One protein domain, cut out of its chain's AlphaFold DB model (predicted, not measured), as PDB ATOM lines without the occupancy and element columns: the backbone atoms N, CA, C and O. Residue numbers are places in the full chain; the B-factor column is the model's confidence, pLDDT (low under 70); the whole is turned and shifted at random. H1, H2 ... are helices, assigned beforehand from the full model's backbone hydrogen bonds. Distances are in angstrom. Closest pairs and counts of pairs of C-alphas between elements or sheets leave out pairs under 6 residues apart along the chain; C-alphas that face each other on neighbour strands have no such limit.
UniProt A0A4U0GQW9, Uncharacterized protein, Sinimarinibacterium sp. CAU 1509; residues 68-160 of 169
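AT A GLANCE: This is residues 68 to 160 of the 169 residues of an uncharacterized protein of Sinimarinibacterium sp. CAU 1509 (UniProt A0A4U0GQW9). The model is an open frame of four long helices, H2 to H5, joined end to end at sharp corners round an empty middle, with the short H1 at the first end of H2. No helices pack side by side, and the two ends of the frame do not close on each other. The printed part has 93 residues with five named helices in the order H1 H2 H3 H4 H5 and no named strand; the class is all helix. The whole is only just extended, close to loose, with a radius of gyration of the C-alphas of 18.8 A, and spans 45 by 41 by 33 A.

HOW THE PARTS SIT: H1, residues 68 to 72, and H2, residues 74 to 90, are close but not clearly touching; their closest C-alphas, of Cys 70 and Cys 77, are 5.2 A apart. H3, residues 92 to 111, is close to H2 but not clearly touching, with the C-alphas of Cys 88 and Cys 95 closest at 5.6 A. H2 and H3 run opposite ways at a steep tilt of 66 degrees. H4, residues 113 to 136, is close to H3 but not clearly touching, the closest C-alphas being those of Cys 109 and Cys 116 at 5.2 A. Their lines are about perpendicular, at 77 degrees. H5, residues 138 to 160, and H4 only just touch, with 3 pairs of C-alphas within 8 A, and touch only at the corner, where the C-alphas of Cys 134 and Cys 141 are closest at 5.0 A. They run opposite ways at a steep tilt of 62 degrees. H2 and H5 are apart, as are H3 and H5. Every O i to N i+4 pair is within hydrogen-bond range in H1, H2, H3, H4 and H5.

IN THESE COORDINATES: H1 begins at C-alpha 68, (-54.440, -60.535, 9.799). From first to last C-alpha H2 measures 24.5 A, H3 28.4 A, H4 34.6 A and H5 32.9 A. H4 begins at C-alpha 113, (-32.510, -67.061, 2.926), and H5 ends at C-alpha 160, (-43.809, -28.764, -5.592).

THE WHOLE: The two C-alphas farthest apart, of Ala 89 and Asn 136, are 47.4 A apart. The printed part has no cut, and its four links are tight. The mean pLDDT of the printed part is 96.0, and no printed residue is under 70.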
ATOM      1  N   GLN A  68     -53.905 -60.663   8.442       94.62
ATOM      2  CA  GLN A  68     -54.440 -60.535   9.799       94.62
ATOM      3  C   GLN A  68     -55.042 -59.152  10.088       94.62
ATOM      4  O   GLN A  68     -56.086 -59.041  10.725       94.62
ATOM      5  N   TRP A  69     -54.415 -58.078   9.604       94.81
ATOM      6  CA  TRP A  69     -54.971 -56.735   9.738       94.81
ATOM      7  C   TRP A  69     -56.241 -56.569   8.896       94.81
ATOM      8  O   TRP A  69     -57.189 -55.935   9.352       94.81
ATOM      9  N   CYS A  70     -56.293 -57.172   7.703       95.94
ATOM     10  CA  CYS A  70     -57.495 -57.165   6.868       95.94
ATOM     11  C   CYS A  70     -58.663 -57.915   7.521       95.94
ATOM     12  O   CYS A  70     -59.788 -57.426   7.445       95.94
ATOM     13  N   LYS A  71     -58.403 -59.021   8.233       96.81
ATOM     14  CA  LYS A  71     -59.424 -59.730   9.029       96.81
ATOM     15  C   LYS A  71     -60.048 -58.829  10.101       96.81
ATOM     16  O   LYS A  71     -61.260 -58.839  10.276       96.81
ATOM     17  N   ASN A  72     -59.241 -57.991  10.753       97.12
ATOM     18  CA  ASN A  72     -59.708 -57.071  11.800       97.12
ATOM     19  C   ASN A  72     -60.317 -55.764  11.256       97.12
ATOM     20  O   ASN A  72     -61.013 -55.052  11.979       97.12
ATOM     21  N   HIS A  73     -60.045 -55.412   9.996       97.00
ATOM     22  CA  HIS A  73     -60.498 -54.164   9.376       97.00
ATOM     23  C   HIS A  73     -60.952 -54.371   7.919       97.00
ATOM     24  O   HIS A  73     -60.393 -53.740   7.012       97.00
ATOM     25  N   PRO A  74     -61.983 -55.201   7.673       96.31
ATOM     26  CA  PRO A  74     -62.365 -55.621   6.323       96.31
ATOM     27  C   PRO A  74     -62.714 -54.429   5.423       96.31
ATOM     28  O   PRO A  74     -62.132 -54.276   4.353       96.31
ATOM     29  N   ASN A  75     -63.538 -53.495   5.908       96.88
ATOM     30  CA  ASN A  75     -63.939 -52.310   5.138       96.88
ATOM     31  C   ASN A  75     -62.748 -51.419   4.745       96.88
ATOM     32  O   ASN A  75     -62.691 -50.897   3.634       96.88
ATOM     33  N   LYS A  76     -61.763 -51.246   5.642       94.50
ATOM     34  CA  LYS A  76     -60.562 -50.452   5.328       94.50
ATOM     35  C   LYS A  76     -59.638 -51.195   4.362       94.50
ATOM     36  O   LYS A  76     -58.993 -50.550   3.541       94.50
ATOM     37  N   CYS A  77     -59.561 -52.522   4.467       95.75
ATOM     38  CA  CYS A  77     -58.789 -53.351   3.549       95.75
ATOM     39  C   CYS A  77     -59.350 -53.268   2.125       95.75
ATOM     40  O   CYS A  77     -58.594 -52.971   1.202       95.75
ATOM     41  N   GLU A  78     -60.665 -53.428   1.959       96.12
ATOM     42  CA  GLU A  78     -61.325 -53.318   0.654       96.12
ATOM     43  C   GLU A  78     -61.176 -51.919   0.053       96.12
ATOM     44  O   GLU A  78     -60.813 -51.788  -1.115       96.12
ATOM     45  N   ARG A  79     -61.315 -50.862   0.866       95.69
ATOM     46  CA  ARG A  79     -61.062 -49.493   0.399       95.69
ATOM     47  C   ARG A  79     -59.634 -49.309  -0.130       95.69
ATOM     48  O   ARG A  79     -59.463 -48.789  -1.225       95.69
ATOM     49  N   MET A  80     -58.612 -49.767   0.599       94.56
ATOM     50  CA  MET A  80     -57.218 -49.650   0.141       94.56
ATOM     51  C   MET A  80     -56.938 -50.479  -1.116       94.56
ATOM     52  O   MET A  80     -56.184 -50.034  -1.979       94.56
ATOM     53  N   LYS A  81     -57.537 -51.671  -1.246       94.12
ATOM     54  CA  LYS A  81     -57.443 -52.468  -2.480       94.12
ATOM     55  C   LYS A  81     -58.056 -51.718  -3.663       94.12
ATOM     56  O   LYS A  81     -57.422 -51.650  -4.711       94.12
ATOM     57  N   ALA A  82     -59.236 -51.125  -3.481       96.12
ATOM     58  CA  ALA A  82     -59.909 -50.347  -4.518       96.12
ATOM     59  C   ALA A  82     -59.103 -49.096  -4.916       96.12
ATOM     60  O   ALA A  82     -58.862 -48.880  -6.101       96.12
ATOM     61  N   GLU A  83     -58.604 -48.324  -3.943       94.50
ATOM     62  CA  GLU A  83     -57.729 -47.164  -4.184       94.50
ATOM     63  C   GLU A  83     -56.455 -47.569  -4.943       94.50
ATOM     64  O   GLU A  83     -56.039 -46.896  -5.888       94.50
ATOM     65  N   ARG A  84     -55.849 -48.706  -4.576       93.50
ATOM     66  CA  ARG A  84     -54.670 -49.243  -5.262       93.50
ATOM     67  C   ARG A  84     -54.980 -49.674  -6.690       93.50
ATOM     68  O   ARG A  84     -54.188 -49.376  -7.580       93.50
ATOM     69  N   ALA A  85     -56.098 -50.362  -6.907       95.25
ATOM     70  CA  ALA A  85     -56.530 -50.788  -8.232       95.25
ATOM     71  C   ALA A  85     -56.777 -49.575  -9.140       95.25
ATOM     72  O   ALA A  85     -56.258 -49.534 -10.251       95.25
ATOM     73  N   ALA A  86     -57.467 -48.547  -8.634       95.81
ATOM     74  CA  ALA A  86     -57.682 -47.295  -9.354       95.81
ATOM     75  C   ALA A  86     -56.359 -46.578  -9.674       95.81
ATOM     76  O   ALA A  86     -56.157 -46.127 -10.801       95.81
ATOM     77  N   TYR A  87     -55.426 -46.522  -8.717       94.44
ATOM     78  CA  TYR A  87     -54.096 -45.953  -8.949       94.44
ATOM     79  C   TYR A  87     -53.324 -46.710 -10.036       94.44
ATOM     80  O   TYR A  87     -52.745 -46.075 -10.916       94.44
ATOM     81  N   CYS A  88     -53.323 -48.047 -10.005       94.81
ATOM     82  CA  CYS A  88     -52.634 -48.861 -11.007       94.81
ATOM     83  C   CYS A  88     -53.293 -48.784 -12.385       94.81
ATOM     84  O   CYS A  88     -52.577 -48.772 -13.379       94.81
ATOM     85  N   ALA A  89     -54.621 -48.661 -12.457       95.94
ATOM     86  CA  ALA A  89     -55.319 -48.437 -13.721       95.94
ATOM     87  C   ALA A  89     -54.887 -47.117 -14.384       95.94
ATOM     88  O   ALA A  89     -54.730 -47.063 -15.599       95.94
ATOM     89  N   LYS A  90     -54.639 -46.068 -13.587       94.94
ATOM     90  CA  LYS A  90     -54.099 -44.789 -14.078       94.94
ATOM     91  C   LYS A  90     -52.587 -44.823 -14.342       94.94
ATOM     92  O   LYS A  90     -52.104 -44.065 -15.175       94.94
ATOM     93  N   ASN A  91     -51.835 -45.655 -13.617       93.50
ATOM     94  CA  ASN A  91     -50.367 -45.675 -13.620       93.50
ATOM     95  C   ASN A  91     -49.807 -47.102 -13.818       93.50
ATOM     96  O   ASN A  91     -49.081 -47.590 -12.939       93.50
ATOM     97  N   PRO A  92     -50.109 -47.778 -14.945       93.00
ATOM     98  CA  PRO A  92     -49.783 -49.193 -15.142       93.00
ATOM     99  C   PRO A  92     -48.279 -49.462 -15.019       93.00
ATOM    100  O   PRO A  92     -47.866 -50.230 -14.154       93.00
ATOM    101  N   THR A  93     -47.449 -48.691 -15.728       93.25
ATOM    102  CA  THR A  93     -45.982 -48.828 -15.704       93.25
ATOM    103  C   THR A  93     -45.393 -48.707 -14.296       93.25
ATOM    104  O   THR A  93     -44.460 -49.421 -13.937       93.25
ATOM    105  N   THR A  94     -45.943 -47.828 -13.449       88.94
ATOM    106  CA  THR A  94     -45.461 -47.690 -12.063       88.94
ATOM    107  C   THR A  94     -45.809 -48.922 -11.231       88.94
ATOM    108  O   THR A  94     -45.031 -49.323 -10.360       88.94
ATOM    109  N   CYS A  95     -46.981 -49.514 -11.458       93.56
ATOM    110  CA  CYS A  95     -47.373 -50.730 -10.764       93.56
ATOM    111  C   CYS A  95     -46.576 -51.947 -11.240       93.56
ATOM    112  O   CYS A  95     -46.153 -52.716 -10.374       93.56
ATOM    113  N   ASP A  96     -46.267 -52.045 -12.533       94.38
ATOM    114  CA  ASP A  96     -45.444 -53.115 -13.108       94.38
ATOM    115  C   ASP A  96     -44.025 -53.094 -12.533       94.38
ATOM    116  O   ASP A  96     -43.609 -54.049 -11.879       94.38
ATOM    117  N   VAL A  97     -43.333 -51.950 -12.589       93.94
ATOM    118  CA  VAL A  97     -41.984 -51.795 -12.003       93.94
ATOM    119  C   VAL A  97     -41.973 -52.127 -10.503       93.94
ATOM    120  O   VAL A  97     -41.003 -52.656  -9.949       93.94
ATOM    121  N   ARG A  98     -43.059 -51.815  -9.783       92.00
ATOM    122  CA  ARG A  98     -43.181 -52.163  -8.359       92.00
ATOM    123  C   ARG A  98     -43.439 -53.649  -8.136       92.00
ATOM    124  O   ARG A  98     -42.994 -54.148  -7.098       92.00
ATOM    125  N   ALA A  99     -44.184 -54.306  -9.020       94.25
ATOM    126  CA  ALA A  99     -44.404 -55.747  -8.997       94.25
ATOM    127  C   ALA A  99     -43.080 -56.472  -9.260       94.25
ATOM    128  O   ALA A  99     -42.620 -57.192  -8.378       94.25
ATOM    129  N   GLU A 100     -42.381 -56.122 -10.339       96.31
ATOM    130  CA  GLU A 100     -41.066 -56.669 -10.689       96.31
ATOM    131  C   GLU A 100     -40.058 -56.511  -9.548       96.31
ATOM    132  O   GLU A 100     -39.421 -57.469  -9.125       96.31
ATOM    133  N   ARG A 101     -39.960 -55.322  -8.938       96.12
ATOM    134  CA  ARG A 101     -39.057 -55.107  -7.793       96.12
ATOM    135  C   ARG A 101     -39.438 -55.945  -6.566       96.12
ATOM    136  O   ARG A 101     -38.589 -56.230  -5.718       96.12
ATOM    137  N   ARG A 102     -40.723 -56.262  -6.386       94.31
ATOM    138  CA  ARG A 102     -41.192 -57.124  -5.289       94.31
ATOM    139  C   ARG A 102     -40.807 -58.571  -5.563       94.31
ATOM    140  O   ARG A 102     -40.332 -59.219  -4.633       94.31
ATOM    141  N   ASP A 103     -40.987 -59.017  -6.798       96.19
ATOM    142  CA  ASP A 103     -40.639 -60.355  -7.258       96.19
ATOM    143  C   ASP A 103     -39.126 -60.564  -7.194       96.19
ATOM    144  O   ASP A 103     -38.683 -61.424  -6.446       96.19
ATOM    145  N   ALA A 104     -38.329 -59.652  -7.756       97.12
ATOM    146  CA  ALA A 104     -36.869 -59.694  -7.671       97.12
ATOM    147  C   ALA A 104     -36.352 -59.751  -6.221       97.12
ATOM    148  O   ALA A 104     -35.394 -60.455  -5.918       97.12
ATOM    149  N   ARG A 105     -36.994 -59.039  -5.281       96.06
ATOM    150  CA  ARG A 105     -36.633 -59.138  -3.856       96.06
ATOM    151  C   ARG A 105     -37.025 -60.487  -3.252       96.06
ATOM    152  O   ARG A 105     -36.311 -60.972  -2.379       96.06
ATOM    153  N   ARG A 106     -38.173 -61.051  -3.641       96.88
ATOM    154  CA  ARG A 106     -38.600 -62.378  -3.183       96.88
ATOM    155  C   ARG A 106     -37.626 -63.435  -3.692       96.88
ATOM    156  O   ARG A 106     -37.191 -64.250  -2.889       96.88
ATOM    157  N   ASP A 107     -37.249 -63.360  -4.959       98.00
ATOM    158  CA  ASP A 107     -36.348 -64.313  -5.598       98.00
ATOM    159  C   ASP A 107     -34.941 -64.205  -4.993       98.00
ATOM    160  O   ASP A 107     -34.409 -65.202  -4.518       98.00
ATOM    161  N   ALA A 108     -34.411 -62.990  -4.808       97.06
ATOM    162  CA  ALA A 108     -33.141 -62.780  -4.102       97.06
ATOM    163  C   ALA A 108     -33.153 -63.312  -2.653       97.06
ATOM    164  O   ALA A 108     -32.137 -63.784  -2.143       97.06
ATOM    165  N   CYS A 109     -34.297 -63.240  -1.963       97.88
ATOM    166  CA  CYS A 109     -34.456 -63.840  -0.637       97.88
ATOM    167  C   CYS A 109     -34.600 -65.369  -0.684       97.88
ATOM    168  O   CYS A 109     -34.213 -66.027   0.276       97.88
ATOM    169  N   ALA A 110     -35.154 -65.931  -1.760       98.12
ATOM    170  CA  ALA A 110     -35.235 -67.374  -1.961       98.12
ATOM    171  C   ALA A 110     -33.859 -67.974  -2.288       98.12
ATOM    172  O   ALA A 110     -33.528 -69.042  -1.782       98.12
ATOM    173  N   GLU A 111     -33.040 -67.263  -3.068       98.62
ATOM    174  CA  GLU A 111     -31.661 -67.647  -3.391       98.62
ATOM    175  C   GLU A 111     -30.735 -67.604  -2.169       98.62
ATOM    176  O   GLU A 111     -29.849 -68.445  -2.029       98.62
ATOM    177  N   ASN A 112     -30.930 -66.632  -1.269       98.19
ATOM    178  CA  ASN A 112     -30.129 -66.501  -0.054       98.19
ATOM    179  C   ASN A 112     -31.004 -66.196   1.180       98.19
ATOM    180  O   ASN A 112     -31.126 -65.034   1.598       98.19
ATOM    181  N   PRO A 113     -31.613 -67.234   1.787       98.06
ATOM    182  CA  PRO A 113     -32.510 -67.061   2.926       98.06
ATOM    183  C   PRO A 113     -31.787 -66.541   4.174       98.06
ATOM    184  O   PRO A 113     -32.359 -65.737   4.910       98.06
ATOM    185  N   GLU A 114     -30.526 -66.927   4.387       98.44
ATOM    186  CA  GLU A 114     -29.721 -66.475   5.528       98.44
ATOM    187  C   GLU A 114     -29.471 -64.965   5.466       98.44
ATOM    188  O   GLU A 114     -29.770 -64.247   6.418       98.44
ATOM    189  N   LYS A 115     -29.039 -64.444   4.311       97.06
ATOM    190  CA  LYS A 115     -28.848 -63.000   4.112       97.06
ATOM    191  C   LYS A 115     -30.159 -62.230   4.238       97.06
ATOM    192  O   LYS A 115     -30.181 -61.119   4.769       97.06
ATOM    193  N   CYS A 116     -31.266 -62.796   3.757       97.69
ATOM    194  CA  CYS A 116     -32.582 -62.180   3.911       97.69
ATOM    195  C   CYS A 116     -32.987 -62.075   5.392       97.69
ATOM    196  O   CYS A 116     -33.471 -61.024   5.826       97.69
ATOM    197  N   GLN A 117     -32.740 -63.132   6.170       97.56
ATOM    198  CA  GLN A 117     -32.991 -63.161   7.608       97.56
ATOM    199  C   GLN A 117     -32.065 -62.192   8.358       97.56
ATOM    200  O   GLN A 117     -32.558 -61.354   9.108       97.56
ATOM    201  N   GLN A 118     -30.767 -62.175   8.045       97.94
ATOM    202  CA  GLN A 118     -29.812 -61.215   8.601       97.94
ATOM    203  C   GLN A 118     -30.257 -59.764   8.363       97.94
ATOM    204  O   GLN A 118     -30.326 -58.969   9.298       97.94
ATOM    205  N   MET A 119     -30.639 -59.403   7.132       96.31
ATOM    206  CA  MET A 119     -31.127 -58.049   6.830       96.31
ATOM    207  C   MET A 119     -32.386 -57.679   7.627       96.31
ATOM    208  O   MET A 119     -32.613 -56.500   7.936       96.31
ATOM    209  N   LYS A 120     -33.246 -58.663   7.913       96.19
ATOM    210  CA  LYS A 120     -34.447 -58.476   8.729       96.19
ATOM    211  C   LYS A 120     -34.068 -58.231  10.188       96.19
ATOM    212  O   LYS A 120     -34.580 -57.271  10.767       96.19
ATOM    213  N   ASP A 121     -33.147 -59.016  10.727       97.62
ATOM    214  CA  ASP A 121     -32.684 -58.913  12.110       97.62
ATOM    215  C   ASP A 121     -31.926 -57.602  12.343       97.62
ATOM    216  O   ASP A 121     -32.286 -56.836  13.231       97.62
ATOM    217  N   GLU A 122     -31.018 -57.215  11.444       97.75
ATOM    218  CA  GLU A 122     -30.340 -55.910  11.484       97.75
ATOM    219  C   GLU A 122     -31.318 -54.726  11.420       97.75
ATOM    220  O   GLU A 122     -31.063 -53.629  11.928       97.75
ATOM    221  N   ARG A 123     -32.445 -54.876  10.714       97.00
ATOM    222  CA  ARG A 123     -33.481 -53.834  10.671       97.00
ATOM    223  C   ARG A 123     -34.260 -53.771  11.982       97.00
ATOM    224  O   ARG A 123     -34.643 -52.668  12.371       97.00
ATOM    225  N   MET A 124     -34.527 -54.911  12.609       97.19
ATOM    226  CA  MET A 124     -35.176 -54.974  13.917       97.19
ATOM    227  C   MET A 124     -34.268 -54.390  14.996       97.19
ATOM    228  O   MET A 124     -34.686 -53.449  15.664       97.19
ATOM    229  N   GLN A 125     -33.004 -54.808  15.041       97.94
ATOM    230  CA  GLN A 125     -32.010 -54.297  15.980       97.94
ATOM    231  C   GLN A 125     -31.861 -52.775  15.874       97.94
ATOM    232  O   GLN A 125     -32.091 -52.062  16.841       97.94
ATOM    233  N   ARG A 126     -31.670 -52.221  14.665       97.75
ATOM    234  CA  ARG A 126     -31.608 -50.754  14.477       97.75
ATOM    235  C   ARG A 126     -32.858 -50.004  14.944       97.75
ATOM    236  O   ARG A 126     -32.787 -48.802  15.212       97.75
ATOM    237  N   ARG A 127     -34.031 -50.649  14.942       96.94
ATOM    238  CA  ARG A 127     -35.261 -50.044  15.473       96.94
ATOM    239  C   ARG A 127     -35.260 -50.066  16.993       96.94
ATOM    240  O   ARG A 127     -35.660 -49.064  17.576       96.94
ATOM    241  N   GLU A 128     -34.830 -51.165  17.596       97.81
ATOM    242  CA  GLU A 128     -34.704 -51.323  19.045       97.81
ATOM    243  C   GLU A 128     -33.652 -50.367  19.610       97.81
ATOM    244  O   GLU A 128     -34.000 -49.549  20.457       97.81
ATOM    245  N   ASP A 129     -32.448 -50.333  19.033       96.94
ATOM    246  CA  ASP A 129     -31.369 -49.416  19.423       96.94
ATOM    247  C   ASP A 129     -31.836 -47.958  19.392       96.94
ATOM    248  O   ASP A 129     -31.584 -47.168  20.301       96.94
ATOM    249  N   ARG A 130     -32.583 -47.577  18.346       96.00
ATOM    250  CA  ARG A 130     -33.142 -46.224  18.233       96.00
ATOM    251  C   ARG A 130     -34.197 -45.952  19.300       96.00
ATOM    252  O   ARG A 130     -34.265 -44.837  19.808       96.00
ATOM    253  N   GLN A 131     -35.048 -46.928  19.603       96.88
ATOM    254  CA  GLN A 131     -36.051 -46.783  20.656       96.88
ATOM    255  C   GLN A 131     -35.391 -46.643  22.026       96.88
ATOM    256  O   GLN A 131     -35.822 -45.801  22.805       96.88
ATOM    257  N   GLU A 132     -34.351 -47.421  22.309       98.19
ATOM    258  CA  GLU A 132     -33.590 -47.328  23.552       98.19
ATOM    259  C   GLU A 132     -32.847 -45.993  23.662       98.19
ATOM    260  O   GLU A 132     -32.999 -45.288  24.658       98.19
ATOM    261  N   ALA A 133     -32.151 -45.569  22.603       96.69
ATOM    262  CA  ALA A 133     -31.511 -44.258  22.551       96.69
ATOM    263  C   ALA A 133     -32.517 -43.120  22.810       96.69
ATOM    264  O   ALA A 133     -32.226 -42.191  23.563       96.69
ATOM    265  N   CYS A 134     -33.724 -43.225  22.246       97.81
ATOM    266  CA  CYS A 134     -34.802 -42.269  22.486       97.81
ATOM    267  C   CYS A 134     -35.359 -42.312  23.916       97.81
ATOM    268  O   CYS A 134     -35.746 -41.268  24.433       97.81
ATOM    269  N   LYS A 135     -35.409 -43.485  24.561       97.94
ATOM    270  CA  LYS A 135     -35.806 -43.602  25.974       97.94
ATOM    271  C   LYS A 135     -34.778 -42.946  26.897       97.94
ATOM    272  O   LYS A 135     -35.170 -42.299  27.860       97.94
ATOM    273  N   ASN A 136     -33.491 -43.091  26.582       98.44
ATOM    274  CA  ASN A 136     -32.399 -42.554  27.394       98.44
ATOM    275  C   ASN A 136     -32.207 -41.038  27.215       98.44
ATOM    276  O   ASN A 136     -31.754 -40.378  28.142       98.44
ATOM    277  N   ASN A 137     -32.551 -40.480  26.047       97.94
ATOM    278  CA  ASN A 137     -32.461 -39.044  25.763       97.94
ATOM    279  C   ASN A 137     -33.698 -38.547  24.988       97.94
ATOM    280  O   ASN A 137     -33.648 -38.431  23.756       97.94
ATOM    281  N   PRO A 138     -34.813 -38.244  25.679       97.88
ATOM    282  CA  PRO A 138     -36.054 -37.828  25.027       97.88
ATOM    283  C   PRO A 138     -35.906 -36.512  24.248       97.88
ATOM    284  O   PRO A 138     -36.380 -36.434  23.115       97.88
ATOM    285  N   ASP A 139     -35.177 -35.528  24.782       98.31
ATOM    286  CA  ASP A 139     -34.986 -34.225  24.124       98.31
ATOM    287  C   ASP A 139     -34.212 -34.358  22.804       98.31
ATOM    288  O   ASP A 139     -34.605 -33.805  21.776       98.31
ATOM    289  N   ALA A 140     -33.147 -35.170  22.792       96.56
ATOM    290  CA  ALA A 140     -32.389 -35.461  21.575       96.56
ATOM    291  C   ALA A 140     -33.235 -36.228  20.545       96.56
ATOM    292  O   ALA A 140     -33.109 -36.009  19.339       96.56
ATOM    293  N   CYS A 141     -34.122 -37.114  21.009       97.38
ATOM    294  CA  CYS A 141     -35.044 -37.833  20.138       97.38
ATOM    295  C   CYS A 141     -36.069 -36.895  19.486       97.38
ATOM    296  O   CYS A 141     -36.323 -37.023  18.287       97.38
ATOM    297  N   GLU A 142     -36.641 -35.951  20.237       97.19
ATOM    298  CA  GLU A 142     -37.565 -34.953  19.688       97.19
ATOM    299  C   GLU A 142     -36.863 -34.000  18.719       97.19
ATOM    300  O   GLU A 142     -37.369 -33.792  17.618       97.19
ATOM    301  N   ALA A 143     -35.650 -33.537  19.036       97.88
ATOM    302  CA  ALA A 143     -34.846 -32.738  18.109       97.88
ATOM    303  C   ALA A 143     -34.547 -33.496  16.801       97.88
ATOM    304  O   ALA A 143     -34.683 -32.951  15.705       97.88
ATOM    305  N   MET A 144     -34.203 -34.789  16.887       95.81
ATOM    306  CA  MET A 144     -33.995 -35.634  15.706       95.81
ATOM    307  C   MET A 144     -35.288 -35.819  14.896       95.81
ATOM    308  O   MET A 144     -35.249 -35.821  13.664       95.81
ATOM    309  N   LYS A 145     -36.439 -36.003  15.555       95.69
ATOM    310  CA  LYS A 145     -37.741 -36.102  14.874       95.69
ATOM    311  C   LYS A 145     -38.093 -34.800  14.164       95.69
ATOM    312  O   LYS A 145     -38.553 -34.874  13.027       95.69
ATOM    313  N   GLU A 146     -37.857 -33.656  14.799       98.06
ATOM    314  CA  GLU A 146     -38.094 -32.339  14.209       98.06
ATOM    315  C   GLU A 146     -37.234 -32.137  12.965       98.06
ATOM    316  O   GLU A 146     -37.767 -31.907  11.885       98.06
ATOM    317  N   GLN A 147     -35.932 -32.418  13.055       97.19
ATOM    318  CA  GLN A 147     -35.042 -32.357  11.897       97.19
ATOM    319  C   GLN A 147     -35.500 -33.290  10.758       97.19
ATOM    320  O   GLN A 147     -35.368 -32.975   9.573       97.19
ATOM    321  N   MET A 148     -36.022 -34.475  11.086       95.94
ATOM    322  CA  MET A 148     -36.544 -35.405  10.081       95.94
ATOM    323  C   MET A 148     -37.841 -34.903   9.434       95.94
ATOM    324  O   MET A 148     -38.037 -35.173   8.245       95.94
ATOM    325  N   ARG A 149     -38.689 -34.181  10.184       96.50
ATOM    326  CA  ARG A 149     -39.878 -33.486   9.668       96.50
ATOM    327  C   ARG A 149     -39.474 -32.341   8.743       96.50
ATOM    328  O   ARG A 149     -39.856 -32.379   7.580       96.50
ATOM    329  N   GLU A 150     -38.581 -31.454   9.176       97.56
ATOM    330  CA  GLU A 150     -38.071 -30.343   8.357       97.56
ATOM    331  C   GLU A 150     -37.469 -30.840   7.037       97.56
ATOM    332  O   GLU A 150     -37.867 -30.414   5.955       97.56
ATOM    333  N   ARG A 151     -36.583 -31.848   7.083       96.81
ATOM    334  CA  ARG A 151     -36.018 -32.451   5.861       96.81
ATOM    335  C   ARG A 151     -37.080 -33.088   4.969       96.81
ATOM    336  O   ARG A 151     -36.865 -33.251   3.766       96.81
ATOM    337  N   GLN A 152     -38.174 -33.577   5.545       95.25
ATOM    338  CA  GLN A 152     -39.284 -34.113   4.769       95.25
ATOM    339  C   GLN A 152     -40.071 -32.993   4.096       95.25
ATOM    340  O   GLN A 152     -40.365 -33.136   2.909       95.25
ATOM    341  N   ASP A 153     -40.320 -31.896   4.800       95.00
ATOM    342  CA  ASP A 153     -41.017 -30.723   4.286       95.00
ATOM    343  C   ASP A 153     -40.205 -30.049   3.176       95.00
ATOM    344  O   ASP A 153     -40.722 -29.857   2.081       95.00
ATOM    345  N   GLU A 154     -38.892 -29.873   3.351       96.94
ATOM    346  CA  GLU A 154     -37.989 -29.392   2.294       96.94
ATOM    347  C   GLU A 154     -37.997 -30.286   1.042       96.94
ATOM    348  O   GLU A 154     -37.832 -29.827  -0.090       96.94
ATOM    349  N   ARG A 155     -38.127 -31.610   1.208       94.06
ATOM    350  CA  ARG A 155     -38.248 -32.528   0.059       94.06
ATOM    351  C   ARG A 155     -39.599 -32.393  -0.631       94.06
ATOM    352  O   ARG A 155     -39.661 -32.612  -1.838       94.06
ATOM    353  N   ILE A 156     -40.664 -32.123   0.119       91.44
ATOM    354  CA  ILE A 156     -42.000 -31.897  -0.435       91.44
ATOM    355  C   ILE A 156     -42.012 -30.568  -1.188       91.44
ATOM    356  O   ILE A 156     -42.475 -30.544  -2.324       91.44
ATOM    357  N   GLU A 157     -41.429 -29.516  -0.619       95.12
ATOM    358  CA  GLU A 157     -41.404 -28.189  -1.229       95.12
ATOM    359  C   GLU A 157     -40.594 -28.179  -2.524       95.12
ATOM    360  O   GLU A 157     -41.131 -27.844  -3.576       95.12
ATOM    361  N   ARG A 158     -39.380 -28.748  -2.521       94.81
ATOM    362  CA  ARG A 158     -38.597 -28.924  -3.760       94.81
ATOM    363  C   ARG A 158     -39.337 -29.718  -4.836       94.81
ATOM    364  O   ARG A 158     -39.115 -29.512  -6.026       94.81
ATOM    365  N   ARG A 159     -40.186 -30.676  -4.446       89.38
ATOM    366  CA  ARG A 159     -41.014 -31.417  -5.410       89.38
ATOM    367  C   ARG A 159     -42.145 -30.560  -5.963       89.38
ATOM    368  O   ARG A 159     -42.436 -30.712  -7.143       89.38
ATOM    369  N   ARG A 160     -42.769 -29.705  -5.147       91.00
ATOM    370  CA  ARG A 160     -43.809 -28.764  -5.592       91.00
ATOM    371  C   ARG A 160     -43.234 -27.754  -6.577       91.00
ATOM    372  O   ARG A 160     -43.697 -27.711  -7.710       91.00
TER     373      ARG A 160